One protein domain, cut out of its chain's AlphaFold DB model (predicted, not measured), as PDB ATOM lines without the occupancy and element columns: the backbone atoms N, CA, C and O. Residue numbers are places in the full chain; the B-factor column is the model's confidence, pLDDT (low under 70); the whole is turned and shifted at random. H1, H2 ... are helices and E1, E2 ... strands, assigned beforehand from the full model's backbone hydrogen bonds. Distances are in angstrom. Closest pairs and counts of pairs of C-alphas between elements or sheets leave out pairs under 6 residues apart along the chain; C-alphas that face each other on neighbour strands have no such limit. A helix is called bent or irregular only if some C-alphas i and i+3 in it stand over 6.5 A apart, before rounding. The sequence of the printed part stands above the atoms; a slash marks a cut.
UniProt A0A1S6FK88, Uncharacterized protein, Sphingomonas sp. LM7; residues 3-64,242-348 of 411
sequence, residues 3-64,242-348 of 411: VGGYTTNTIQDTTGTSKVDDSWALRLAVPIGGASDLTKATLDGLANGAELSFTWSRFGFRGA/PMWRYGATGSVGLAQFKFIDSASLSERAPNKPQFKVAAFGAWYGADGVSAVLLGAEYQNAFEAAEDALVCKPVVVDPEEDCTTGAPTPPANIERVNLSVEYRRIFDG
ATOM      1  N   VAL A   3      29.217  -5.498-105.090       61.78
ATOM      2  CA  VAL A   3      28.289  -5.262-103.977       61.78
ATOM      3  C   VAL A   3      27.759  -6.616-103.529       61.78
ATOM      4  O   VAL A   3      27.471  -7.472-104.358       61.78
ATOM      5  N   GLY A   4      27.639  -6.848-102.230       70.12
ATOM      6  CA  GLY A   4      27.114  -8.105-101.713       70.12
ATOM      7  C   GLY A   4      26.532  -7.944-100.323       70.12
ATOM      8  O   GLY A   4      26.751  -6.931 -99.661       70.12
ATOM      9  N   GLY A   5      25.791  -8.959 -99.897       67.25
ATOM     10  CA  GLY A   5      25.165  -9.019 -98.586       67.25
ATOM     11  C   GLY A   5      25.230 -10.424 -98.002       67.25
ATOM     12  O   GLY A   5      25.411 -11.413 -98.719       67.25
ATOM     13  N   TYR A   6      25.073 -10.505 -96.687       69.75
ATOM     14  CA  TYR A   6      24.944 -11.761 -95.959       69.75
ATOM     15  C   TYR A   6      23.748 -11.679 -95.007       69.75
ATOM     16  O   TYR A   6      23.461 -10.623 -94.443       69.75
ATOM     17  N   THR A   7      23.043 -12.791 -94.835       66.25
ATOM     18  CA  THR A   7      21.928 -12.937 -93.896       66.25
ATOM     19  C   THR A   7      22.092 -14.244 -93.132       66.25
ATOM     20  O   THR A   7      22.191 -15.307 -93.739       66.25
ATOM     21  N   THR A   8      22.098 -14.173 -91.804       71.31
ATOM     22  CA  THR A   8      22.185 -15.343 -90.919       71.31
ATOM     23  C   THR A   8      20.791 -15.707 -90.434       71.31
ATOM     24  O   THR A   8      20.159 -14.941 -89.709       71.31
ATOM     25  N   ASN A   9      20.335 -16.908 -90.779       75.50
ATOM     26  CA  ASN A   9      19.078 -17.480 -90.321       75.50
ATOM     27  C   ASN A   9      19.351 -18.620 -89.331       75.50
ATOM     28  O   ASN A   9      20.194 -19.490 -89.559       75.50
ATOM     29  N   THR A  10      18.629 -18.637 -88.211       75.62
ATOM     30  CA  THR A  10      18.687 -19.747 -87.250       75.62
ATOM     31  C   THR A  10      17.449 -20.612 -87.431       75.62
ATOM     32  O   THR A  10      16.335 -20.134 -87.243       75.62
ATOM     33  N   ILE A  11      17.641 -21.878 -87.793       76.25
ATOM     34  CA  ILE A  11      16.564 -22.853 -87.968       76.25
ATOM     35  C   ILE A  11      16.601 -23.802 -86.769       76.25
ATOM     36  O   ILE A  11      17.596 -24.489 -86.543       76.25
ATOM     37  N   GLN A  12      15.532 -23.831 -85.978       75.31
ATOM     38  CA  GLN A  12      15.332 -24.873 -84.969       75.31
ATOM     39  C   GLN A  12      14.561 -26.029 -85.607       75.31
ATOM     40  O   GLN A  12      13.449 -25.835 -86.088       75.31
ATOM     41  N   ASP A  13      15.154 -27.219 -85.620       70.94
ATOM     42  CA  ASP A  13      14.502 -28.461 -86.026       70.94
ATOM     43  C   ASP A  13      14.449 -29.451 -84.845       70.94
ATOM     44  O   ASP A  13      15.003 -29.207 -83.769       70.94
ATOM     45  N   THR A  14      13.764 -30.583 -85.022       65.62
ATOM     46  CA  THR A  14      13.634 -31.626 -83.986       65.62
ATOM     47  C   THR A  14      14.965 -32.293 -83.617       65.62
ATOM     48  O   THR A  14      15.055 -32.943 -82.577       65.62
ATOM     49  N   THR A  15      16.007 -32.125 -84.434       62.81
ATOM     50  CA  THR A  15      17.353 -32.682 -84.235       62.81
ATOM     51  C   THR A  15      18.345 -31.678 -83.635       62.81
ATOM     52  O   THR A  15      19.425 -32.073 -83.188       62.81
ATOM     53  N   GLY A  16      17.986 -30.393 -83.557       67.31
ATOM     54  CA  GLY A  16      18.787 -29.347 -82.936       67.31
ATOM     55  C   GLY A  16      18.618 -27.972 -83.580       67.31
ATOM     56  O   GLY A  16      17.682 -27.686 -84.316       67.31
ATOM     57  N   THR A  17      19.546 -27.070 -83.265       65.69
ATOM     58  CA  THR A  17      19.604 -25.739 -83.879       65.69
ATOM     59  C   THR A  17      20.635 -25.752 -85.002       65.69
ATOM     60  O   THR A  17      21.831 -25.928 -84.754       65.69
ATOM     61  N   SER A  18      20.174 -25.552 -86.230       68.88
ATOM     62  CA  SER A  18      21.005 -25.379 -87.417       68.88
ATOM     63  C   SER A  18      21.160 -23.886 -87.707       68.88
ATOM     64  O   SER A  18      20.186 -23.132 -87.676       68.88
ATOM     65  N   LYS A  19      22.389 -23.436 -87.973       70.31
ATOM     66  CA  LYS A  19      22.638 -22.079 -88.477       70.31
ATOM     67  C   LYS A  19      22.827 -22.158 -89.981       70.31
ATOM     68  O   LYS A  19      23.606 -22.982 -90.464       70.31
ATOM     69  N   VAL A  20      22.088 -21.322 -90.694       77.94
ATOM     70  CA  VAL A  20      22.144 -21.210 -92.144       77.94
ATOM     71  C   VAL A  20      22.536 -19.782 -92.477       77.94
ATOM     72  O   VAL A  20      21.789 -18.853 -92.183       77.94
ATOM     73  N   ASP A  21      23.708 -19.618 -93.074       76.25
ATOM     74  CA  ASP A  21      24.183 -18.331 -93.560       76.25
ATOM     75  C   ASP A  21      23.967 -18.265 -95.068       76.25
ATOM     76  O   ASP A  21      24.534 -19.045 -95.832       76.25
ATOM     77  N   ASP A  22      23.128 -17.335 -95.497       82.56
ATOM     78  CA  ASP A  22      22.905 -17.029 -96.901       82.56
ATOM     79  C   ASP A  22      23.770 -15.833 -97.289       82.56
ATOM     80  O   ASP A  22      23.817 -14.822 -96.592       82.56
ATOM     81  N   SER A  23      24.463 -15.932 -98.416       80.81
ATOM     82  CA  SER A  23      25.284 -14.854 -98.960       80.81
ATOM     83  C   SER A  23      24.953 -14.646-100.427       80.81
ATOM     84  O   SER A  23      24.801 -15.621-101.168       80.81
ATOM     85  N   TRP A  24      24.935 -13.396-100.868       86.31
ATOM     86  CA  TRP A  24      24.819 -13.056-102.278       86.31
ATOM     87  C   TRP A  24      25.825 -11.971-102.651       86.31
ATOM     88  O   TRP A  24      26.210 -11.139-101.829       86.31
ATOM     89  N   ALA A  25      26.263 -11.985-103.903       77.44
ATOM     90  CA  ALA A  25      27.160 -10.983-104.454       77.44
ATOM     91  C   ALA A  25      26.771 -10.669-105.897       77.44
ATOM     92  O   ALA A  25      26.527 -11.572-106.694       77.44
ATOM     93  N   LEU A  26      26.753  -9.383-106.220       71.62
ATOM     94  CA  LEU A  26      26.646  -8.838-107.560       71.62
ATOM     95  C   LEU A  26      27.985  -8.188-107.917       71.62
ATOM     96  O   LEU A  26      28.487  -7.322-107.194       71.62
ATOM     97  N   ARG A  27      28.577  -8.597-109.032       80.75
ATOM     98  CA  ARG A  27      29.851  -8.076-109.521       80.75
ATOM     99  C   ARG A  27      29.662  -7.526-110.927       80.75
ATOM    100  O   ARG A  27      29.100  -8.185-111.790       80.75
ATOM    101  N   LEU A  28      30.162  -6.314-111.131       76.94
ATOM    102  CA  LEU A  28      30.294  -5.677-112.433       76.94
ATOM    103  C   LEU A  28      31.787  -5.530-112.732       76.94
ATOM    104  O   LEU A  28      32.501  -4.817-112.012       76.94
ATOM    105  N   ALA A  29      32.260  -6.208-113.769       80.69
ATOM    106  CA  ALA A  29      33.606  -6.050-114.298       80.69
ATOM    107  C   ALA A  29      33.529  -5.300-115.630       80.69
ATOM    108  O   ALA A  29      32.711  -5.623-116.483       80.69
ATOM    109  N   VAL A  30      34.360  -4.275-115.785       80.06
ATOM    110  CA  VAL A  30      34.517  -3.533-117.038       80.06
ATOM    111  C   VAL A  30      36.021  -3.432-117.278       80.06
ATOM    112  O   VAL A  30      36.731  -3.054-116.339       80.06
ATOM    113  N   PRO A  31      36.533  -3.807-118.462       74.50
ATOM    114  CA  PRO A  31      37.950  -3.662-118.769       74.50
ATOM    115  C   PRO A  31      38.338  -2.178-118.726       74.50
ATOM    116  O   PRO A  31      37.605  -1.321-119.213       74.50
ATOM    117  N   ILE A  32      39.481  -1.873-118.106       64.38
ATOM    118  CA  ILE A  32      39.982  -0.493-117.929       64.38
ATOM    119  C   ILE A  32      40.927  -0.084-119.090       64.38
ATOM    120  O   ILE A  32      41.425   1.035-119.120       64.38
ATOM    121  N   GLY A  33      41.141  -0.952-120.087       65.44
ATOM    122  CA  GLY A  33      41.997  -0.700-121.257       65.44
ATOM    123  C   GLY A  33      41.222  -0.521-122.565       65.44
ATOM    124  O   GLY A  33      40.078  -0.961-122.688       65.44
ATOM    125  N   GLY A  34      41.855   0.118-123.555       59.66
ATOM    126  CA  GLY A  34      41.348   0.154-124.930       59.66
ATOM    127  C   GLY A  34      41.410  -1.231-125.585       59.66
ATOM    128  O   GLY A  34      42.127  -2.111-125.116       59.66
ATOM    129  N   ALA A  35      40.687  -1.431-126.693       56.97
ATOM    130  CA  ALA A  35      40.607  -2.721-127.397       56.97
ATOM    131  C   ALA A  35      41.974  -3.318-127.813       56.97
ATOM    132  O   ALA A  35      42.050  -4.501-128.127       56.97
ATOM    133  N   SER A  36      43.039  -2.511-127.817       57.50
ATOM    134  CA  SER A  36      44.415  -2.911-128.131       57.50
ATOM    135  C   SER A  36      45.183  -3.553-126.969       57.50
ATOM    136  O   SER A  36      46.159  -4.249-127.230       57.50
ATOM    137  N   ASP A  37      44.766  -3.354-125.713       52.72
ATOM    138  CA  ASP A  37      45.508  -3.831-124.527       52.72
ATOM    139  C   ASP A  37      45.020  -5.200-124.015       52.72
ATOM    140  O   ASP A  37      45.531  -5.736-123.029       52.72
ATOM    141  N   LEU A  38      44.030  -5.793-124.688       54.16
ATOM    142  CA  LEU A  38      43.495  -7.115-124.377       54.16
ATOM    143  C   LEU A  38      44.351  -8.181-125.078       54.16
ATOM    144  O   LEU A  38      44.063  -8.616-126.191       54.16
ATOM    145  N   THR A  39      45.452  -8.580-124.439       46.16
ATOM    146  CA  THR A  39      46.293  -9.696-124.900       46.16
ATOM    147  C   THR A  39      45.479 -10.984-125.070       46.16
ATOM    148  O   THR A  39      44.568 -11.231-124.283       46.16
ATOM    149  N   LYS A  40      45.843 -11.791-126.085       48.03
ATOM    150  CA  LYS A  40      45.245 -13.079-126.508       48.03
ATOM    151  C   LYS A  40      44.373 -13.745-125.436       48.03
ATOM    152  O   LYS A  40      44.872 -14.144-124.387       48.03
ATOM    153  N   ALA A  41      43.085 -13.872-125.755       41.19
ATOM    154  CA  ALA A  41      42.044 -14.432-124.907       41.19
ATOM    155  C   ALA A  41      42.491 -15.744-124.241       41.19
ATOM    156  O   ALA A  41      42.574 -16.792-124.878       41.19
ATOM    157  N   THR A  42      42.773 -15.699-122.941       41.25
ATOM    158  CA  THR A  42      42.812 -16.911-122.124       41.25
ATOM    159  C   THR A  42      41.388 -17.455-121.991       41.25
ATOM    160  O   THR A  42      40.433 -16.681-121.997       41.25
ATOM    161  N   LEU A  43      41.248 -18.775-121.835       40.34
ATOM    162  CA  LEU A  43      39.984 -19.532-121.754       40.34
ATOM    163  C   LEU A  43      38.922 -19.018-120.750       40.34
ATOM    164  O   LEU A  43      37.778 -19.462-120.809       40.34
ATOM    165  N   ASP A  44      39.241 -18.039-119.904       51.78
ATOM    166  CA  ASP A  44      38.291 -17.240-119.115       51.78
ATOM    167  C   ASP A  44      37.534 -16.193-119.974       51.78
ATOM    168  O   ASP A  44      37.295 -15.070-119.533       51.78
ATOM    169  N   GLY A  45      37.162 -16.558-121.211       46.25
ATOM    170  CA  GLY A  45      36.793 -15.705-122.359       46.25
ATOM    171  C   GLY A  45      35.698 -14.635-122.197       46.25
ATOM    172  O   GLY A  45      35.430 -13.910-123.151       46.25
ATOM    173  N   LEU A  46      35.129 -14.461-121.004       55.56
ATOM    174  CA  LEU A  46      34.282 -13.317-120.651       55.56
ATOM    175  C   LEU A  46      35.078 -12.008-120.459       55.56
ATOM    176  O   LEU A  46      34.492 -10.928-120.461       55.56
ATOM    177  N   ALA A  47      36.408 -12.078-120.326       55.09
ATOM    178  CA  ALA A  47      37.250 -10.958-119.894       55.09
ATOM    179  C   ALA A  47      37.432  -9.799-120.903       55.09
ATOM    180  O   ALA A  47      37.996  -8.768-120.537       55.09
ATOM    181  N   ASN A  48      36.957  -9.924-122.147       67.88
ATOM    182  CA  ASN A  48      37.192  -8.909-123.187       67.88
ATOM    183  C   ASN A  48      36.123  -7.805-123.252       67.88
ATOM    184  O   ASN A  48      36.219  -6.909-124.089       67.88
ATOM    185  N   GLY A  49      35.114  -7.828-122.379       78.38
ATOM    186  CA  GLY A  49      34.122  -6.760-122.304       78.38
ATOM    187  C   GLY A  49      33.457  -6.646-120.942       78.38
ATOM    188  O   GLY A  49      33.948  -7.166-119.941       78.38
ATOM    189  N   ALA A  50      32.361  -5.890-120.886       80.50
ATOM    190  CA  ALA A  50      31.617  -5.721-119.647       80.50
ATOM    191  C   ALA A  50      30.946  -7.045-119.252       80.50
ATOM    192  O   ALA A  50      30.226  -7.639-120.055       80.50
ATOM    193  N   GLU A  51      31.154  -7.467-118.009       87.75
ATOM    194  CA  GLU A  51      30.574  -8.672-117.422       87.75
ATOM    195  C   GLU A  51      29.756  -8.298-116.184       87.75
ATOM    196  O   GLU A  51      30.237  -7.607-115.278       87.75
ATOM    197  N   LEU A  52      28.524  -8.798-116.130       79.38
ATOM    198  CA  LEU A  52      27.682  -8.788-114.943       79.38
ATOM    199  C   LEU A  52      27.562 -10.216-114.413       79.38
ATOM    200  O   LEU A  52      27.056 -11.099-115.108       79.38
ATOM    201  N   SER A  53      27.968 -10.432-113.167       87.94
ATOM    202  CA  SER A  53      27.845 -11.721-112.497       87.94
ATOM    203  C   SER A  53      27.093 -11.621-111.176       87.94
ATOM    204  O   SER A  53      27.272 -10.695-110.385       87.94
ATOM    205  N   PHE A  54      26.227 -12.602-110.937       87.19
ATOM    206  CA  PHE A  54      25.478 -12.777-109.703       87.19
ATOM    207  C   PHE A  54      25.824 -14.131-109.099       87.19
ATOM    208  O   PHE A  54      25.764 -15.159-109.769       87.19
ATOM    209  N   THR A  55      26.177 -14.135-107.821       87.56
ATOM    210  CA  THR A  55      26.446 -15.346-107.051       87.56
ATOM    211  C   THR A  55      25.517 -15.391-105.859       87.56
ATOM    212  O   THR A  55      25.433 -14.427-105.101       87.56
ATOM    213  N   TRP A  56      24.885 -16.535-105.649       93.19
ATOM    214  CA  TRP A  56      24.180 -16.859-104.421       93.19
ATOM    215  C   TRP A  56      24.786 -18.126-103.831       93.19
ATOM    216  O   TRP A  56      25.046 -19.093-104.545       93.19
ATOM    217  N   SER A  57      25.022 -18.138-102.523       89.69
ATOM    218  CA  SER A  57      25.420 -19.358-101.832       89.69
ATOM    219  C   SER A  57      24.821 -19.438-100.447       89.69
ATOM    220  O   SER A  57      24.755 -18.438 -99.735       89.69
ATOM    221  N   ARG A  58      24.442 -20.651-100.067       89.31
ATOM    222  CA  ARG A  58      23.961 -21.013 -98.747       89.31
ATOM    223  C   ARG A  58      25.005 -21.863 -98.052       89.31
ATOM    224  O   ARG A  58      25.506 -22.843 -98.608       89.31
ATOM    225  N   PHE A  59      25.310 -21.494 -96.824       86.12
ATOM    226  CA  PHE A  59      26.199 -22.215 -95.943       86.12
ATOM    227  C   PHE A  59      25.377 -22.813 -94.801       86.12
ATOM    228  O   PHE A  59      24.771 -22.099 -94.010       86.12
ATOM    229  N   GLY A  60      25.343 -24.139 -94.721       79.56
ATOM    230  CA  GLY A  60      24.671 -24.877 -93.662       79.56
ATOM    231  C   GLY A  60      25.671 -25.448 -92.664       79.56
ATOM    232  O   GLY A  60      26.517 -26.275 -93.017       79.56
ATOM    233  N   PHE A  61      25.515 -25.067 -91.399       74.88
ATOM    234  CA  PHE A  61      26.171 -25.730 -90.280       74.88
ATOM    235  C   PHE A  61      25.106 -26.449 -89.456       74.88
ATOM    236  O   PHE A  61      24.215 -25.815 -88.878       74.88
ATOM    237  N   ARG A  62      25.222 -27.773 -89.322       66.56
ATOM    238  CA  ARG A  62      24.565 -28.443 -88.198       66.56
ATOM    239  C   ARG A  62      25.313 -28.008 -86.950       66.56
ATOM    240  O   ARG A  62      26.487 -28.340 -86.789       66.56
ATOM    241  N   GLY A  63      24.665 -27.203 -86.109       58.81
ATOM    242  CA  GLY A  63      25.268 -26.746 -84.868       58.81
ATOM    243  C   GLY A  63      25.792 -27.953 -84.097       58.81
ATOM    244  O   GLY A  63      25.105 -28.967 -83.977       58.81
ATOM    245  N   ALA A  64      27.002 -27.848 -83.553       53.97
ATOM    246  CA  ALA A  64      27.657 -28.888 -82.760       53.97
ATOM    247  C   ALA A  64      26.914 -29.249 -81.456       53.97
ATOM    248  O   ALA A  64      27.494 -29.849 -80.554       53.97
ATOM    249  N   PRO A 242      30.217 -32.034 -90.015       84.38
ATOM    250  CA  PRO A 242      30.420 -31.797 -91.435       84.38
ATOM    251  C   PRO A 242      29.581 -30.599 -91.876       84.38
ATOM    252  O   PRO A 242      28.394 -30.500 -91.546       84.38
ATOM    253  N   MET A 243      30.219 -29.682 -92.590       85.94
ATOM    254  CA  MET A 243      29.578 -28.462 -93.065       85.94
ATOM    255  C   MET A 243      29.296 -28.609 -94.546       85.94
ATOM    256  O   MET A 243      30.071 -29.234 -95.268       85.94
ATOM    257  N   TRP A 244      28.203 -28.021 -95.009       91.12
ATOM    258  CA  TRP A 244      27.842 -28.061 -96.417       91.12
ATOM    259  C   TRP A 244      27.653 -26.635 -96.899       91.12
ATOM    260  O   TRP A 244      27.008 -25.826 -96.238       91.12
ATOM    261  N   ARG A 245      28.202 -26.324 -98.063       90.88
ATOM    262  CA  ARG A 245      27.939 -25.078 -98.770       90.88
ATOM    263  C   ARG A 245      27.461 -25.433-100.157       90.88
ATOM    264  O   ARG A 245      28.052 -26.291-100.790       90.88
ATOM    265  N   TYR A 246      26.438 -24.775-100.652       96.12
ATOM    266  CA  TYR A 246      26.044 -24.921-102.044       96.12
ATOM    267  C   TYR A 246      25.581 -23.583-102.576       96.12
ATOM    268  O   TYR A 246      25.259 -22.670-101.815       96.12
ATOM    269  N   GLY A 247      25.596 -23.436-103.885       93.88
ATOM    270  CA  GLY A 247      25.266 -22.171-104.499       93.88
ATOM    271  C   GLY A 247      25.183 -22.273-106.000       93.88
ATOM    272  O   GLY A 247      25.399 -23.332-106.591       93.88
ATOM    273  N   ALA A 248      24.866 -21.137-106.592       95.12
ATOM    274  CA  ALA A 248      24.833 -20.963-108.023       95.12
ATOM    275  C   ALA A 248      25.410 -19.600-108.395       95.12
ATOM    276  O   ALA A 248      25.328 -18.631-107.633       95.12
ATOM    277  N   THR A 249      25.977 -19.540-109.590       93.88
ATOM    278  CA  THR A 249      26.551 -18.336-110.168       93.88
ATOM    279  C   THR A 249      26.051 -18.202-111.594       93.88
ATOM    280  O   THR A 249      26.163 -19.135-112.381       93.88
ATOM    281  N   GLY A 250      25.491 -17.043-111.921       92.00
ATOM    282  CA  GLY A 250      25.147 -16.653-113.283       92.00
ATOM    283  C   GLY A 250      26.042 -15.504-113.723       92.00
ATOM    284  O   GLY A 250      26.368 -14.628-112.922       92.00
ATOM    285  N   SER A 251      26.475 -15.502-114.974       92.00
ATOM    286  CA  SER A 251      27.290 -14.432-115.551       92.00
ATOM    287  C   SER A 251      26.868 -14.191-116.991       92.00
ATOM    288  O   SER A 251      26.612 -15.144-117.724       92.00
ATOM    289  N   VAL A 252      26.782 -12.926-117.383       92.25
ATOM    290  CA  VAL A 252      26.526 -12.504-118.761       92.25
ATOM    291  C   VAL A 252      27.512 -11.405-119.124       92.25
ATOM    292  O   VAL A 252      27.783 -10.515-118.315       92.25
ATOM    293  N   GLY A 253      28.050 -11.463-120.333       92.00
ATOM    294  CA  GLY A 253      28.969 -10.464-120.850       92.00
ATOM    295  C   GLY A 253      28.845 -10.295-122.356       92.00
ATOM    296  O   GLY A 253      28.130 -11.036-123.030       92.00
ATOM    297  N   LEU A 254      29.533  -9.290-122.881       90.12
ATOM    298  CA  LEU A 254      29.687  -9.071-124.317       90.12
ATOM    299  C   LEU A 254      31.169  -9.162-124.653       90.12
ATOM    300  O   LEU A 254      31.978  -8.516-123.998       90.12
ATOM    301  N   ALA A 255      31.515  -9.914-125.690       89.94
ATOM    302  CA  ALA A 255      32.869  -9.954-126.227       89.94
ATOM    303  C   ALA A 255      32.868  -9.428-127.664       89.94
ATOM    304  O   ALA A 255      31.993  -9.773-128.463       89.94
ATOM    305  N   GLN A 256      33.835  -8.570-127.981       91.00
ATOM    306  CA  GLN A 256      34.028  -8.050-129.328       91.00
ATOM    307  C   GLN A 256      35.037  -8.924-130.072       91.00
ATOM    308  O   GLN A 256      36.123  -9.190-129.562       91.00
ATOM    309  N   PHE A 257      34.688  -9.347-131.285       92.31
ATOM    310  CA  PHE A 257      35.548 -10.181-132.124       92.31
ATOM    311  C   PHE A 257      35.820  -9.479-133.435       92.31
ATOM    312  O   PHE A 257      34.875  -9.171-134.156       92.31
ATOM    313  N   LYS A 258      37.093  -9.249-133.745       94.31
ATOM    314  CA  LYS A 258      37.519  -8.704-135.031       94.31
ATOM    315  C   LYS A 258      37.716  -9.851-136.015       94.31
ATOM    316  O   LYS A 258      38.387 -10.822-135.684       94.31
ATOM    317  N   PHE A 259      37.125  -9.741-137.195       95.88
ATOM    318  CA  PHE A 259      37.365 -10.651-138.311       95.88
ATOM    319  C   PHE A 259      37.296  -9.886-139.631       95.88
ATOM    320  O   PHE A 259      36.684  -8.818-139.713       95.88
ATOM    321  N   ILE A 260      37.934 -10.422-140.662       96.56
ATOM    322  CA  ILE A 260      37.999  -9.818-141.990       96.56
ATOM    323  C   ILE A 260      36.942 -10.486-142.865       96.56
ATOM    324  O   ILE A 260      36.895 -11.708-142.979       96.56
ATOM    325  N   ASP A 261      36.074  -9.688-143.485       94.81
ATOM    326  CA  ASP A 261      35.150 -10.195-144.499       94.81
ATOM    327  C   ASP A 261      35.930 -10.490-145.785       94.81
ATOM    328  O   ASP A 261      36.428  -9.572-146.435       94.81
ATOM    329  N   SER A 262      36.042 -11.763-146.168       88.81
ATOM    330  CA  SER A 262      36.819 -12.184-147.339       88.81
ATOM    331  C   SER A 262      36.343 -11.568-148.662       88.81
ATOM    332  O   SER A 262      37.107 -11.529-149.621       88.81
ATOM    333  N   ALA A 263      35.089 -11.101-148.748       90.31
ATOM    334  CA  ALA A 263      34.555 -10.502-149.970       90.31
ATOM    335  C   ALA A 263      34.951  -9.026-150.137       90.31
ATOM    336  O   ALA A 263      35.167  -8.573-151.259       90.31
ATOM    337  N   SER A 264      35.036  -8.270-149.040       92.94
ATOM    338  CA  SER A 264      35.307  -6.823-149.055       92.94
ATOM    339  C   SER A 264      36.660  -6.433-148.463       92.94
ATOM    340  O   SER A 264      37.040  -5.269-148.559       92.94
ATOM    341  N   LEU A 265      37.351  -7.367-147.803       92.81
ATOM    342  CA  LEU A 265      38.494  -7.137-146.910       92.81
ATOM    343  C   LEU A 265      38.245  -6.098-145.808       92.81
ATOM    344  O   LEU A 265      39.177  -5.605-145.178       92.81
ATOM    345  N   SER A 266      36.983  -5.762-145.542       95.00
ATOM    346  CA  SER A 266      36.642  -4.838-144.468       95.00
ATOM    347  C   SER A 266      36.671  -5.565-143.129       95.00
ATOM    348  O   SER A 266      36.037  -6.616-142.984       95.00
ATOM    349  N   GLU A 267      37.327  -4.974-142.135       96.06
ATOM    350  CA  GLU A 267      37.270  -5.443-140.753       96.06
ATOM    351  C   GLU A 267      35.843  -5.293-140.202       96.06
ATOM    352  O   GLU A 267      35.224  -4.227-140.272       96.06
ATOM    353  N   ARG A 268      35.307  -6.373-139.633       95.75
ATOM    354  CA  ARG A 268      34.053  -6.389-138.881       95.75
ATOM    355  C   ARG A 268      34.355  -6.724-137.430       95.75
ATOM    356  O   ARG A 268      35.115  -7.641-137.147       95.75
ATOM    357  N   ALA A 269      33.708  -6.010-136.513       93.19
ATOM    358  CA  ALA A 269      33.928  -6.177-135.080       93.19
ATOM    359  C   ALA A 269      32.614  -6.334-134.287       93.19
ATOM    360  O   ALA A 269      32.309  -5.476-133.451       93.19
ATOM    361  N   PRO A 270      31.771  -7.355-134.564       93.00
ATOM    362  CA  PRO A 270      30.511  -7.517-133.851       93.00
ATOM    363  C   PRO A 270      30.728  -7.859-132.376       93.00
ATOM    364  O   PRO A 270      31.601  -8.647-132.013       93.00
ATOM    365  N   ASN A 271      29.837  -7.329-131.543       92.81
ATOM    366  CA  ASN A 271      29.690  -7.757-130.160       92.81
ATOM    367  C   ASN A 271      28.859  -9.042-130.115       92.81
ATOM    368  O   ASN A 271      27.767  -9.103-130.689       92.81
ATOM    369  N   LYS A 272      29.365 -10.064-129.431       94.56
ATOM    370  CA  LYS A 272      28.676 -11.334-129.211       94.56
ATOM    371  C   LYS A 272      28.364 -11.498-127.722       94.56
ATOM    372  O   LYS A 272      29.274 -11.330-126.907       94.56
ATOM    373  N   PRO A 273      27.107 -11.793-127.347       94.56
ATOM    374  CA  PRO A 273      26.770 -12.102-125.966       94.56
ATOM    375  C   PRO A 273      27.382 -13.439-125.569       94.56
ATOM    376  O   PRO A 273      27.358 -14.384-126.344       94.56
ATOM    377  N   GLN A 274      27.908 -13.508-124.358       95.19
ATOM    378  CA  GLN A 274      28.412 -14.724-123.737       95.19
ATOM    379  C   GLN A 274      27.757 -14.873-122.379       95.19
ATOM    380  O   GLN A 274      27.472 -13.878-121.707       95.19
ATOM    381  N   PHE A 275      27.521 -16.105-121.953       95.38
ATOM    382  CA  PHE A 275      26.967 -16.341-120.632       95.38
ATOM    383  C   PHE A 275      27.446 -17.658-120.044       95.38
ATOM    384  O   PHE A 275      27.872 -18.581-120.739       95.38
ATOM    385  N   LYS A 276      27.373 -17.722-118.721       95.75
ATOM    386  CA  LYS A 276      27.819 -18.850-117.921       95.75
ATOM    387  C   LYS A 276      26.875 -19.038-116.748       95.75
ATOM    388  O   LYS A 276      26.526 -18.077-116.064       95.75
ATOM    389  N   VAL A 277      26.466 -20.276-116.517       96.00
ATOM    390  CA  VAL A 277      25.654 -20.671-115.367       96.00
ATOM    391  C   VAL A 277      26.342 -21.843-114.697       96.00
ATOM    392  O   VAL A 277      26.564 -22.876-115.318       96.00
ATOM    393  N   ALA A 278      26.674 -21.688-113.423       97.12
ATOM    394  CA  ALA A 278      27.321 -22.710-112.623       97.12
ATOM    395  C   ALA A 278      26.511 -22.996-111.361       97.12
ATOM    396  O   ALA A 278      25.947 -22.090-110.750       97.12
ATOM    397  N   ALA A 279      26.498 -24.253-110.943       97.62
ATOM    398  CA  ALA A 279      26.038 -24.695-109.638       97.62
ATOM    399  C   ALA A 279      27.178 -25.439-108.948       97.62
ATOM    400  O   ALA A 279      27.957 -26.143-109.590       97.62
ATOM    401  N   PHE A 280      27.283 -25.291-107.633       97.88
ATOM    402  CA  PHE A 280      28.316 -25.966-106.862       97.88
ATOM    403  C   PHE A 280      27.792 -26.454-105.518       97.88
ATOM    404  O   PHE A 280      26.880 -25.875-104.928       97.88
ATOM    405  N   GLY A 281      28.425 -27.509-105.017       96.94
ATOM    406  CA  GLY A 281      28.265 -28.036-103.673       96.94
ATOM    407  C   GLY A 281      29.637 -28.325-103.082       96.94
ATOM    408  O   GLY A 281      30.513 -28.842-103.755       96.94
ATOM    409  N   ALA A 282      29.844 -27.988-101.822       96.62
ATOM    410  CA  ALA A 282      31.064 -28.229-101.082       96.62
ATOM    411  C   ALA A 282      30.705 -28.897 -99.761       96.62
ATOM    412  O   ALA A 282      29.889 -28.389 -98.991       96.62
ATOM    413  N   TRP A 283      31.336 -30.027 -99.500       95.38
ATOM    414  CA  TRP A 283      31.283 -30.744 -98.245       95.38
ATOM    415  C   TRP A 283      32.601 -30.552 -97.511       95.38
ATOM    416  O   TRP A 283      33.653 -30.940 -98.010       95.38
ATOM    417  N   TYR A 284      32.553 -29.973 -96.319       91.88
ATOM    418  CA  TYR A 284      33.705 -29.835 -95.442       91.88
ATOM    419  C   TYR A 284      33.668 -30.964 -94.425       91.88
ATOM    420  O   TYR A 284      32.698 -31.107 -93.672       91.88
ATOM    421  N   GLY A 285      34.732 -31.762 -94.409       89.75
ATOM    422  CA  GLY A 285      34.858 -32.892 -93.507       89.75
ATOM    423  C   GLY A 285      34.842 -32.456 -92.043       89.75
ATOM    424  O   GLY A 285      35.249 -31.347 -91.688       89.75
ATOM    425  N   ALA A 286      34.421 -33.367 -91.164       85.94
ATOM    426  CA  ALA A 286      34.480 -33.151 -89.718       85.94
ATOM    427  C   ALA A 286      35.922 -32.965 -89.202       85.94
ATOM    428  O   ALA A 286      36.134 -32.463 -88.105       85.94
ATOM    429  N   ASP A 287      36.938 -33.344 -89.986       85.81
ATOM    430  CA  ASP A 287      38.341 -33.093 -89.654       85.81
ATOM    431  C   ASP A 287      38.730 -31.606 -89.735       85.81
ATOM    432  O   ASP A 287      39.768 -31.227 -89.195       85.81
ATOM    433  N   GLY A 288      37.900 -30.762 -90.362       85.25
ATOM    434  CA  GLY A 288      38.101 -29.317 -90.474       85.25
ATOM    435  C   GLY A 288      39.274 -28.905 -91.365       85.25
ATOM    436  O   GLY A 288      39.553 -27.711 -91.456       85.25
ATOM    437  N   VAL A 289      39.939 -29.873 -91.995       90.75
ATOM    438  CA  VAL A 289      41.114 -29.687 -92.859       90.75
ATOM    439  C   VAL A 289      40.905 -30.270 -94.252       90.75
ATOM    440  O   VAL A 289      41.754 -30.057 -95.114       90.75
ATOM    441  N   SER A 290      39.796 -30.984 -94.479       94.12
ATOM    442  CA  SER A 290      39.427 -31.534 -95.781       94.12
ATOM    443  C   SER A 290      38.124 -30.948 -96.315       94.12
ATOM    444  O   SER A 290      37.191 -30.682 -95.551       94.12
ATOM    445  N   ALA A 291      38.023 -30.833 -97.635       96.06
ATOM    446  CA  ALA A 291      36.775 -30.532 -98.323       96.06
ATOM    447  C   ALA A 291      36.665 -31.295 -99.648       96.06
ATOM    448  O   ALA A 291      37.666 -31.532-100.314       96.06
ATOM    449  N   VAL A 292      35.446 -31.656-100.038       97.88
ATOM    450  CA  VAL A 292      35.104 -32.167-101.371       97.88
ATOM    451  C   VAL A 292      34.177 -31.152-102.017       97.88
ATOM    452  O   VAL A 292      33.153 -30.807-101.436       97.88
ATOM    453  N   LEU A 293      34.526 -30.660-103.196       97.88
ATOM    454  CA  LEU A 293      33.739 -29.718-103.970       97.88
ATOM    455  C   LEU A 293      33.285 -30.406-105.254       97.88
ATOM    456  O   LEU A 293      34.058 -31.096-105.911       97.88
ATOM    457  N   LEU A 294      32.022 -30.214-105.591       98.44
ATOM    458  CA  LEU A 294      31.380 -30.659-106.813       98.44
ATOM    459  C   LEU A 294      30.865 -29.419-107.532       98.44
ATOM    460  O   LEU A 294      30.300 -28.526-106.898       98.44
ATOM    461  N   GLY A 295      31.043 -29.366-108.843       98.06
ATOM    462  CA  GLY A 295      30.580 -28.259-109.665       98.06
ATOM    463  C   GLY A 295      30.021 -28.749-110.989       98.06
ATOM    464  O   GLY A 295      30.570 -29.673-111.583       98.06
ATOM    465  N   ALA A 296      28.952 -28.115-111.449       98.50
ATOM    466  CA  ALA A 296      28.421 -28.268-112.794       98.50
ATOM    467  C   ALA A 296      28.293 -26.878-113.416       98.50
ATOM    468  O   ALA A 296      27.784 -25.961-112.772       98.50
ATOM    469  N   GLU A 297      28.759 -26.711-114.643       98.31
ATOM    470  CA  GLU A 297      28.820 -25.414-115.304       98.31
ATOM    471  C   GLU A 297      28.450 -25.543-116.775       98.31
ATOM    472  O   GLU A 297      29.075 -26.303-117.505       98.31
ATOM    473  N   TYR A 298      27.452 -24.776-117.207       97.81
ATOM    474  CA  TYR A 298      27.149 -24.556-118.614       97.81
ATOM    475  C   TYR A 298      27.707 -23.203-119.046       97.81
ATOM    476  O   TYR A 298      27.486 -22.191-118.374       97.81
ATOM    477  N   GLN A 299      28.406 -23.179-120.175       97.38
ATOM    478  CA  GLN A 299      28.984 -21.969-120.741       97.38
ATOM    479  C   GLN A 299      28.674 -21.892-122.234       97.38
ATOM    480  O   GLN A 299      28.883 -22.857-122.964       97.38
ATOM    481  N   ASN A 300      28.229 -20.717-122.672       96.44
ATOM    482  CA  ASN A 300      28.164 -20.324-124.069       96.44
ATOM    483  C   ASN A 300      29.173 -19.188-124.289       96.44
ATOM    484  O   ASN A 300      29.068 -18.116-123.680       96.44
ATOM    485  N   ALA A 301      30.180 -19.451-125.113       95.19
ATOM    486  CA  ALA A 301      31.274 -18.541-125.414       95.19
ATOM    487  C   ALA A 301      31.509 -18.458-126.924       95.19
ATOM    488  O   ALA A 301      30.974 -19.241-127.698       95.19
ATOM    489  N   PHE A 302      32.326 -17.500-127.346       94.44
ATOM    490  CA  PHE A 302      32.732 -17.358-128.739       94.44
ATOM    491  C   PHE A 302      34.257 -17.357-128.813       94.44
ATOM    492  O   PHE A 302      34.905 -16.710-127.990       94.44
ATOM    493  N   GLU A 303      34.821 -18.068-129.784       93.56
ATOM    494  CA  GLU A 303      36.263 -18.112-130.039       93.56
ATOM    495  C   GLU A 303      36.556 -17.491-131.406       93.56
ATOM    496  O   GLU A 303      35.856 -17.755-132.389       93.56
ATOM    497  N   ALA A 304      37.556 -16.608-131.453       93.69
ATOM    498  CA  ALA A 304      38.028 -16.045-132.712       93.69
ATOM    499  C   ALA A 304      38.688 -17.149-133.544       93.69
ATOM    500  O   ALA A 304      39.370 -18.010-132.991       93.69
ATOM    501  N   ALA A 305      38.517 -17.106-134.864       94.12
ATOM    502  CA  ALA A 305      39.332 -17.937-135.737       94.12
ATOM    503  C   ALA A 305      40.806 -17.519-135.628       94.12
ATOM    504  O   ALA A 305      41.107 -16.361-135.332       94.12
ATOM    505  N   GLU A 306      41.715 -18.460-135.871       94.94
ATOM    506  CA  GLU A 306      43.137 -18.144-135.959       94.94
ATOM    507  C   GLU A 306      43.383 -17.125-137.077       94.94
ATOM    508  O   GLU A 306      42.745 -17.173-138.135       94.94
ATOM    509  N   ASP A 307      44.299 -16.187-136.829       96.00
ATOM    510  CA  ASP A 307      44.672 -15.199-137.831       96.00
ATOM    511  C   ASP A 307      45.274 -15.905-139.048       96.00
ATOM    512  O   ASP A 307      46.218 -16.689-138.939       96.00
ATOM    513  N   ALA A 308      44.736 -15.592-140.221       96.56
ATOM    514  CA  ALA A 308      45.228 -16.077-141.497       96.56
ATOM    515  C   ALA A 308      45.475 -14.894-142.434       96.56
ATOM    516  O   ALA A 308      44.959 -13.793-142.241       96.56
ATOM    517  N   LEU A 309      46.275 -15.113-143.473       96.69
ATOM    518  CA  LEU A 309      46.379 -14.147-144.558       96.69
ATOM    519  C   LEU A 309      45.113 -14.245-145.420       96.69
ATOM    520  O   LEU A 309      44.863 -15.276-146.044       96.69
ATOM    521  N   VAL A 310      44.313 -13.181-145.441       96.38
ATOM    522  CA  VAL A 310      43.079 -13.072-146.223       96.38
ATOM    523  C   VAL A 310      43.344 -12.166-147.412       96.38
ATOM    524  O   VAL A 310      43.674 -10.995-147.233       96.38
ATOM    525  N   CYS A 311      43.194 -12.702-148.621       96.19
ATOM    526  CA  CYS A 311      43.411 -11.960-149.859       96.19
ATOM    527  C   CYS A 311      42.103 -11.732-150.627       96.19
ATOM    528  O   CYS A 311      41.161 -12.522-150.501       96.19
ATOM    529  N   LYS A 312      42.052 -10.683-151.458       94.38
ATOM    530  CA  LYS A 312      40.962 -10.491-152.430       94.38
ATOM    531  C   LYS A 312      40.878 -11.700-153.375       94.38
ATOM    532  O   LYS A 312      41.896 -12.338-153.646       94.38
ATOM    533  N   PRO A 313      39.701 -11.980-153.967       93.31
ATOM    534  CA  PRO A 313      39.555 -13.063-154.944       93.31
ATOM    535  C   PRO A 313      40.486 -12.949-156.163       93.31
ATOM    536  O   PRO A 313      40.848 -13.964-156.753       93.31
ATOM    537  N   VAL A 314      40.864 -11.725-156.545       94.12
ATOM    538  CA  VAL A 314      41.850 -11.441-157.594       94.12
ATOM    539  C   VAL A 314      42.948 -10.588-156.970       94.12
ATOM    540  O   VAL A 314      42.681  -9.459-156.570       94.12
ATOM    541  N   VAL A 315      44.154 -11.148-156.877       95.69
ATOM    542  CA  VAL A 315      45.339 -10.480-156.325       95.69
ATOM    543  C   VAL A 315      46.123  -9.859-157.480       95.69
ATOM    544  O   VAL A 315      46.653 -10.581-158.324       95.69
ATOM    545  N   VAL A 316      46.153  -8.530-157.537       96.44
ATOM    546  CA  VAL A 316      46.941  -7.726-158.483       96.44
ATOM    547  C   VAL A 316      48.206  -7.208-157.796       96.44
ATOM    548  O   VAL A 316      49.279  -7.261-158.397       96.44
ATOM    549  N   ASP A 317      48.086  -6.783-156.537       95.94
ATOM    550  CA  ASP A 317      49.187  -6.349-155.675       95.94
ATOM    551  C   ASP A 317      49.097  -7.059-154.308       95.94
ATOM    552  O   ASP A 317      48.219  -6.735-153.509       95.94
ATOM    553  N   PRO A 318      49.974  -8.036-154.005       93.50
ATOM    554  CA  PRO A 318      49.934  -8.777-152.745       93.50
ATOM    555  C   PRO A 318      50.031  -7.916-151.478       93.50
ATOM    556  O   PRO A 318      49.526  -8.347-150.442       93.50
ATOM    557  N   GLU A 319      50.673  -6.742-151.527       93.50
ATOM    558  CA  GLU A 319      50.806  -5.870-150.350       93.50
ATOM    559  C   GLU A 319      49.505  -5.108-150.049       93.50
ATOM    560  O   GLU A 319      49.186  -4.878-148.884       93.50
ATOM    561  N   GLU A 320      48.721  -4.765-151.078       92.62
ATOM    562  CA  GLU A 320      47.446  -4.042-150.933       92.62
ATOM    563  C   GLU A 320      46.209  -4.961-150.941       92.62
ATOM    564  O   GLU A 320      45.144  -4.603-150.425       92.62
ATOM    565  N   ASP A 321      46.323  -6.148-151.538       94.94
ATOM    566  CA  ASP A 321      45.215  -7.086-151.730       94.94
ATOM    567  C   ASP A 321      45.149  -8.181-150.670       94.94
ATOM    568  O   ASP A 321      44.204  -8.971-150.692       94.94
ATOM    569  N   CYS A 322      46.111  -8.239-149.751       96.44
ATOM    570  CA  CYS A 322      46.130  -9.202-148.662       96.44
ATOM    571  C   CYS A 322      46.285  -8.507-147.308       96.44
ATOM    572  O   CYS A 322      47.058  -7.570-147.142       96.44
ATOM    573  N   THR A 323      45.563  -8.998-146.307       96.69
ATOM    574  CA  THR A 323      45.653  -8.521-144.924       96.69
ATOM    575  C   THR A 323      45.609  -9.702-143.962       96.69
ATOM    576  O   THR A 323      45.004 -10.734-144.251       96.69
ATOM    577  N   THR A 324      46.308  -9.602-142.835       96.69
ATOM    578  CA  THR A 324      46.340 -10.662-141.822       96.69
ATOM    579  C   THR A 324      45.245 -10.439-140.785       96.69
ATOM    580  O   THR A 324      45.170  -9.372-140.179       96.69
ATOM    581  N   GLY A 325      44.425 -11.461-140.551       95.75
ATOM    582  CA  GLY A 325      43.437 -11.486-139.474       95.75
ATOM    583  C   GLY A 325      42.518 -12.702-139.561       95.75
ATOM    584  O   GLY A 325      42.639 -13.522-140.469       95.75
ATOM    585  N   ALA A 326      41.590 -12.834-138.615       96.94
ATOM    586  CA  ALA A 326      40.632 -13.937-138.593       96.94
ATOM    587  C   ALA A 326      39.752 -13.950-139.870       96.94
ATOM    588  O   ALA A 326      38.995 -12.999-140.093       96.94
ATOM    589  N   PRO A 327      39.809 -15.003-140.711       96.25
ATOM    590  CA  PRO A 327      39.107 -15.049-142.001       96.25
ATOM    591  C   PRO A 327      37.608 -15.339-141.881       96.25
ATOM    592  O   PRO A 327      36.856 -15.165-142.838       96.25
ATOM    593  N   THR A 328      37.168 -15.844-140.731       96.38
ATOM    594  CA  THR A 328      35.792 -16.284-140.504       96.38
ATOM    595  C   THR A 328      35.208 -15.630-139.252       96.38
ATOM    596  O   THR A 328      35.947 -15.247-138.340       96.38
ATOM    597  N   PRO A 329      33.870 -15.480-139.182       96.00
ATOM    598  CA  PRO A 329      33.205 -15.042-137.960       96.00
ATOM    599  C   PRO A 329      33.559 -15.958-136.777       96.00
ATOM    600  O   PRO A 329      33.781 -17.153-136.986       96.00
ATOM    601  N   PRO A 330      33.551 -15.440-135.535       95.25
ATOM    602  CA  PRO A 330      33.878 -16.243-134.362       95.25
ATOM    603  C   PRO A 330      32.922 -17.432-134.219       95.25
ATOM    604  O   PRO A 330      31.704 -17.290-134.392       95.25
ATOM    605  N   ALA A 331      33.474 -18.592-133.876       96.44
ATOM    606  CA  ALA A 331      32.712 -19.813-133.667       96.44
ATOM    607  C   ALA A 331      32.039 -19.788-132.289       96.44
ATOM    608  O   ALA A 331      32.659 -19.401-131.299       96.44
ATOM    609  N   ASN A 332      30.769 -20.195-132.224       96.75
ATOM    610  CA  ASN A 332      30.082 -20.418-130.952       96.75
ATOM    611  C   ASN A 332      30.601 -21.718-130.324       96.75
ATOM    612  O   ASN A 332      30.620 -22.755-130.987       96.75
ATOM    613  N   ILE A 333      30.989 -21.657-129.055       96.00
ATOM    614  CA  ILE A 333      31.486 -22.781-128.269       96.00
ATOM    615  C   ILE A 333      30.592 -22.955-127.055       96.00
ATOM    616  O   ILE A 333      30.485 -22.077-126.197       96.00
ATOM    617  N   GLU A 334      29.996 -24.134-126.969       97.62
ATOM    618  CA  GLU A 334      29.190 -24.549-125.834       97.62
ATOM    619  C   GLU A 334      29.944 -25.604-125.039       97.62
ATOM    620  O   GLU A 334      30.535 -26.517-125.617       97.62
ATOM    621  N   ARG A 335      29.929 -25.472-123.712       97.44
ATOM    622  CA  ARG A 335      30.571 -26.425-122.801       97.44
ATOM    623  C   ARG A 335      29.660 -26.768-121.646       97.44
ATOM    624  O   ARG A 335      28.943 -25.904-121.136       97.44
ATOM    625  N   VAL A 336      29.726 -28.022-121.216       98.38
ATOM    626  CA  VAL A 336      29.079 -28.496-119.990       98.38
ATOM    627  C   VAL A 336      30.148 -29.175-119.150       98.38
ATOM    628  O   VAL A 336      30.464 -30.346-119.333       98.38
ATOM    629  N   ASN A 337      30.717 -28.418-118.220       98.19
ATOM    630  CA  ASN A 337      31.803 -28.868-117.368       98.19
ATOM    631  C   ASN A 337      31.244 -29.479-116.082       98.19
ATOM    632  O   ASN A 337      30.592 -28.797-115.288       98.19
ATOM    633  N   LEU A 338      31.553 -30.748-115.835       98.50
ATOM    634  CA  LEU A 338      31.370 -31.401-114.543       98.50
ATOM    635  C   LEU A 338      32.716 -31.463-113.834       98.50
ATOM    636  O   LEU A 338      33.707 -31.881-114.424       98.50
ATOM    637  N   SER A 339      32.771 -31.056-112.571       98.44
ATOM    638  CA  SER A 339      34.017 -31.007-111.812       98.44
ATOM    639  C   SER A 339      33.887 -31.606-110.419       98.44
ATOM    640  O   SER A 339      32.864 -31.461-109.746       98.44
ATOM    641  N   VAL A 340      34.963 -32.261-109.991       98.56
ATOM    642  CA  VAL A 340      35.179 -32.719-108.621       98.56
ATOM    643  C   VAL A 340      36.546 -32.241-108.161       98.56
ATOM    644  O   VAL A 340      37.537 -32.376-108.872       98.56
ATOM    645  N   GLU A 341      36.606 -31.668-106.970       98.38
ATOM    646  CA  GLU A 341      37.827 -31.162-106.361       98.38
ATOM    647  C   GLU A 341      37.902 -31.655-104.918       98.38
ATOM    648  O   GLU A 341      36.942 -31.552-104.158       98.38
ATOM    649  N   TYR A 342      39.050 -32.189-104.521       98.19
ATOM    650  CA  TYR A 342      39.321 -32.557-103.140       98.19
ATOM    651  C   TYR A 342      40.412 -31.659-102.582       98.19
ATOM    652  O   TYR A 342      41.503 -31.612-103.129       98.19
ATOM    653  N   ARG A 343      40.138 -30.973-101.474       97.06
ATOM    654  CA  ARG A 343      41.092 -30.124-100.755       97.06
ATOM    655  C   ARG A 343      41.496 -30.794 -99.460       97.06
ATOM    656  O   ARG A 343      40.625 -31.259 -98.728       97.06
ATOM    657  N   ARG A 344      42.789 -30.785 -99.135       95.69
ATOM    658  CA  ARG A 344      43.280 -31.218 -97.823       95.69
ATOM    659  C   ARG A 344      44.513 -30.443 -97.389       95.69
ATOM    660  O   ARG A 344      45.461 -30.329 -98.161       95.69
ATOM    661  N   ILE A 345      44.514 -29.986 -96.138       94.19
ATOM    662  CA  ILE A 345      45.687 -29.429 -95.450       94.19
ATOM    663  C   ILE A 345      46.356 -30.535 -94.628       94.19
ATOM    664  O   ILE A 345      45.682 -31.307 -93.942       94.19
ATOM    665  N   PHE A 346      47.683 -30.598 -94.682       92.62
ATOM    666  CA  PHE A 346      48.499 -31.526 -93.910       92.62
ATOM    667  C   PHE A 346      49.354 -30.772 -92.889       92.62
ATOM    668  O   PHE A 346      50.075 -29.825 -93.215       92.62
ATOM    669  N   ASP A 347      49.291 -31.238 -91.643       86.12
ATOM    670  CA  ASP A 347      50.191 -30.810 -90.579       86.12
ATOM    671  C   ASP A 347      51.546 -31.520 -90.744       86.12
ATOM    672  O   ASP A 347      51.588 -32.745 -90.851       86.12
ATOM    673  N   GLY A 348      52.652 -30.767 -90.736       73.88
ATOM    674  CA  GLY A 348      54.011 -31.337 -90.723       73.88
ATOM    675  C   GLY A 348      54.745 -31.350 -92.068       73.88
ATOM    676  O   GLY A 348      55.350 -32.357 -92.421       73.88
TER     677      GLY A 348
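AT A GLANCE: This is residues 3 to 64 and 242 to 348 of the 411 residues of an uncharacterized protein of Sphingomonas sp. LM7 (UniProt A0A1S6FK88). One long, twisted wall of seven antiparallel strands makes most of this model, with the short helix H1 and its incoming loop over one face near one end of the strands. Beyond that end, the small strand pair E7 and E8 with H2 makes the far tip of a rod spanning 84 by 36 by 27 A. The printed part has 169 residues, running E1 E2 H1 E3 E4 E5 E6 E7 H2 E8 E9, two named helices and nine named strands, and is mostly strand. The large sheet's order is E1 - E2 - E3 - E4 - E5 - E6 - E9; the whole is only just extended, close to loose, with a radius of gyration of the C-alphas of 23.6 A.

IN THESE COORDINATES: Find C-alpha 3 at (28.289, -5.262, -103.977); from there E1 runs 32.4 A to residue 13. E2, residues 16 to 29, covers 41.8 A. H1, residues 45 to 48, is only just irregular, with C-alphas 45 and 48 6.9 A apart. E3, residues 51 to 62, covers 35.8 A. Past the cut, start at C-alpha 243 at (29.578, -28.462, -93.065) for E4, residues 243 to 256, 41.9 A. E5, residues 271 to 284, covers 41.3 A. E6, residues 290 to 303, covers 36.9 A and bends by 69 degrees at residue 300. Then come E7, residues 308 to 311, H2, residues 318 to 321, and E8, residues 322 to 325. E9, residues 331 to 346, bends by 53 degrees at residue 336 and ends 44.4 A on, at (48.499, -31.526, -93.910).

HOW THE PARTS SIT: Begin at edge strand E1, in a hairpin with E2: N 7 and O 22 are 2.8 A apart, within hydrogen-bond range. So are N 23 and O 57 of E2 and E3, 2.8 A, and N 54 and O 250 of E3 and E4, 2.8 A. E4, E5 and E6 form a meander, each strand the antiparallel neighbour of the one before; look for N 249 and O 278, 2.8 A, and N 279 and O 296, 2.8 A. E6 and edge strand E9 are antiparallel neighbours, with N 295 and O 339 2.9 A apart, within hydrogen-bond range. H1 is on this sheet at a height of 5.7 A; its closest C-alphas to E4 are those of Asn 48 and Ala 255, 5.4 A. E7 and E8 are antiparallel, with N 310 and O 323 2.8 A apart; H2 is not on the large sheet. H1 and H2 are too short for an O i to N i+4 pair; each has one O i to N i+3 pair, 0 within range.

THE WHOLE: The farthest C-alphas, Thr 14 and Val 316, are 85.0 A apart. Residues 65 to 241 are not printed; C-alphas 64 and 242 are 9.6 A apart across this cut. The long links are E2 to H1 and E4 to E5. Mean pLDDT of the printed part is 85.3; look for values under 70 at residues 32 to 48, among others.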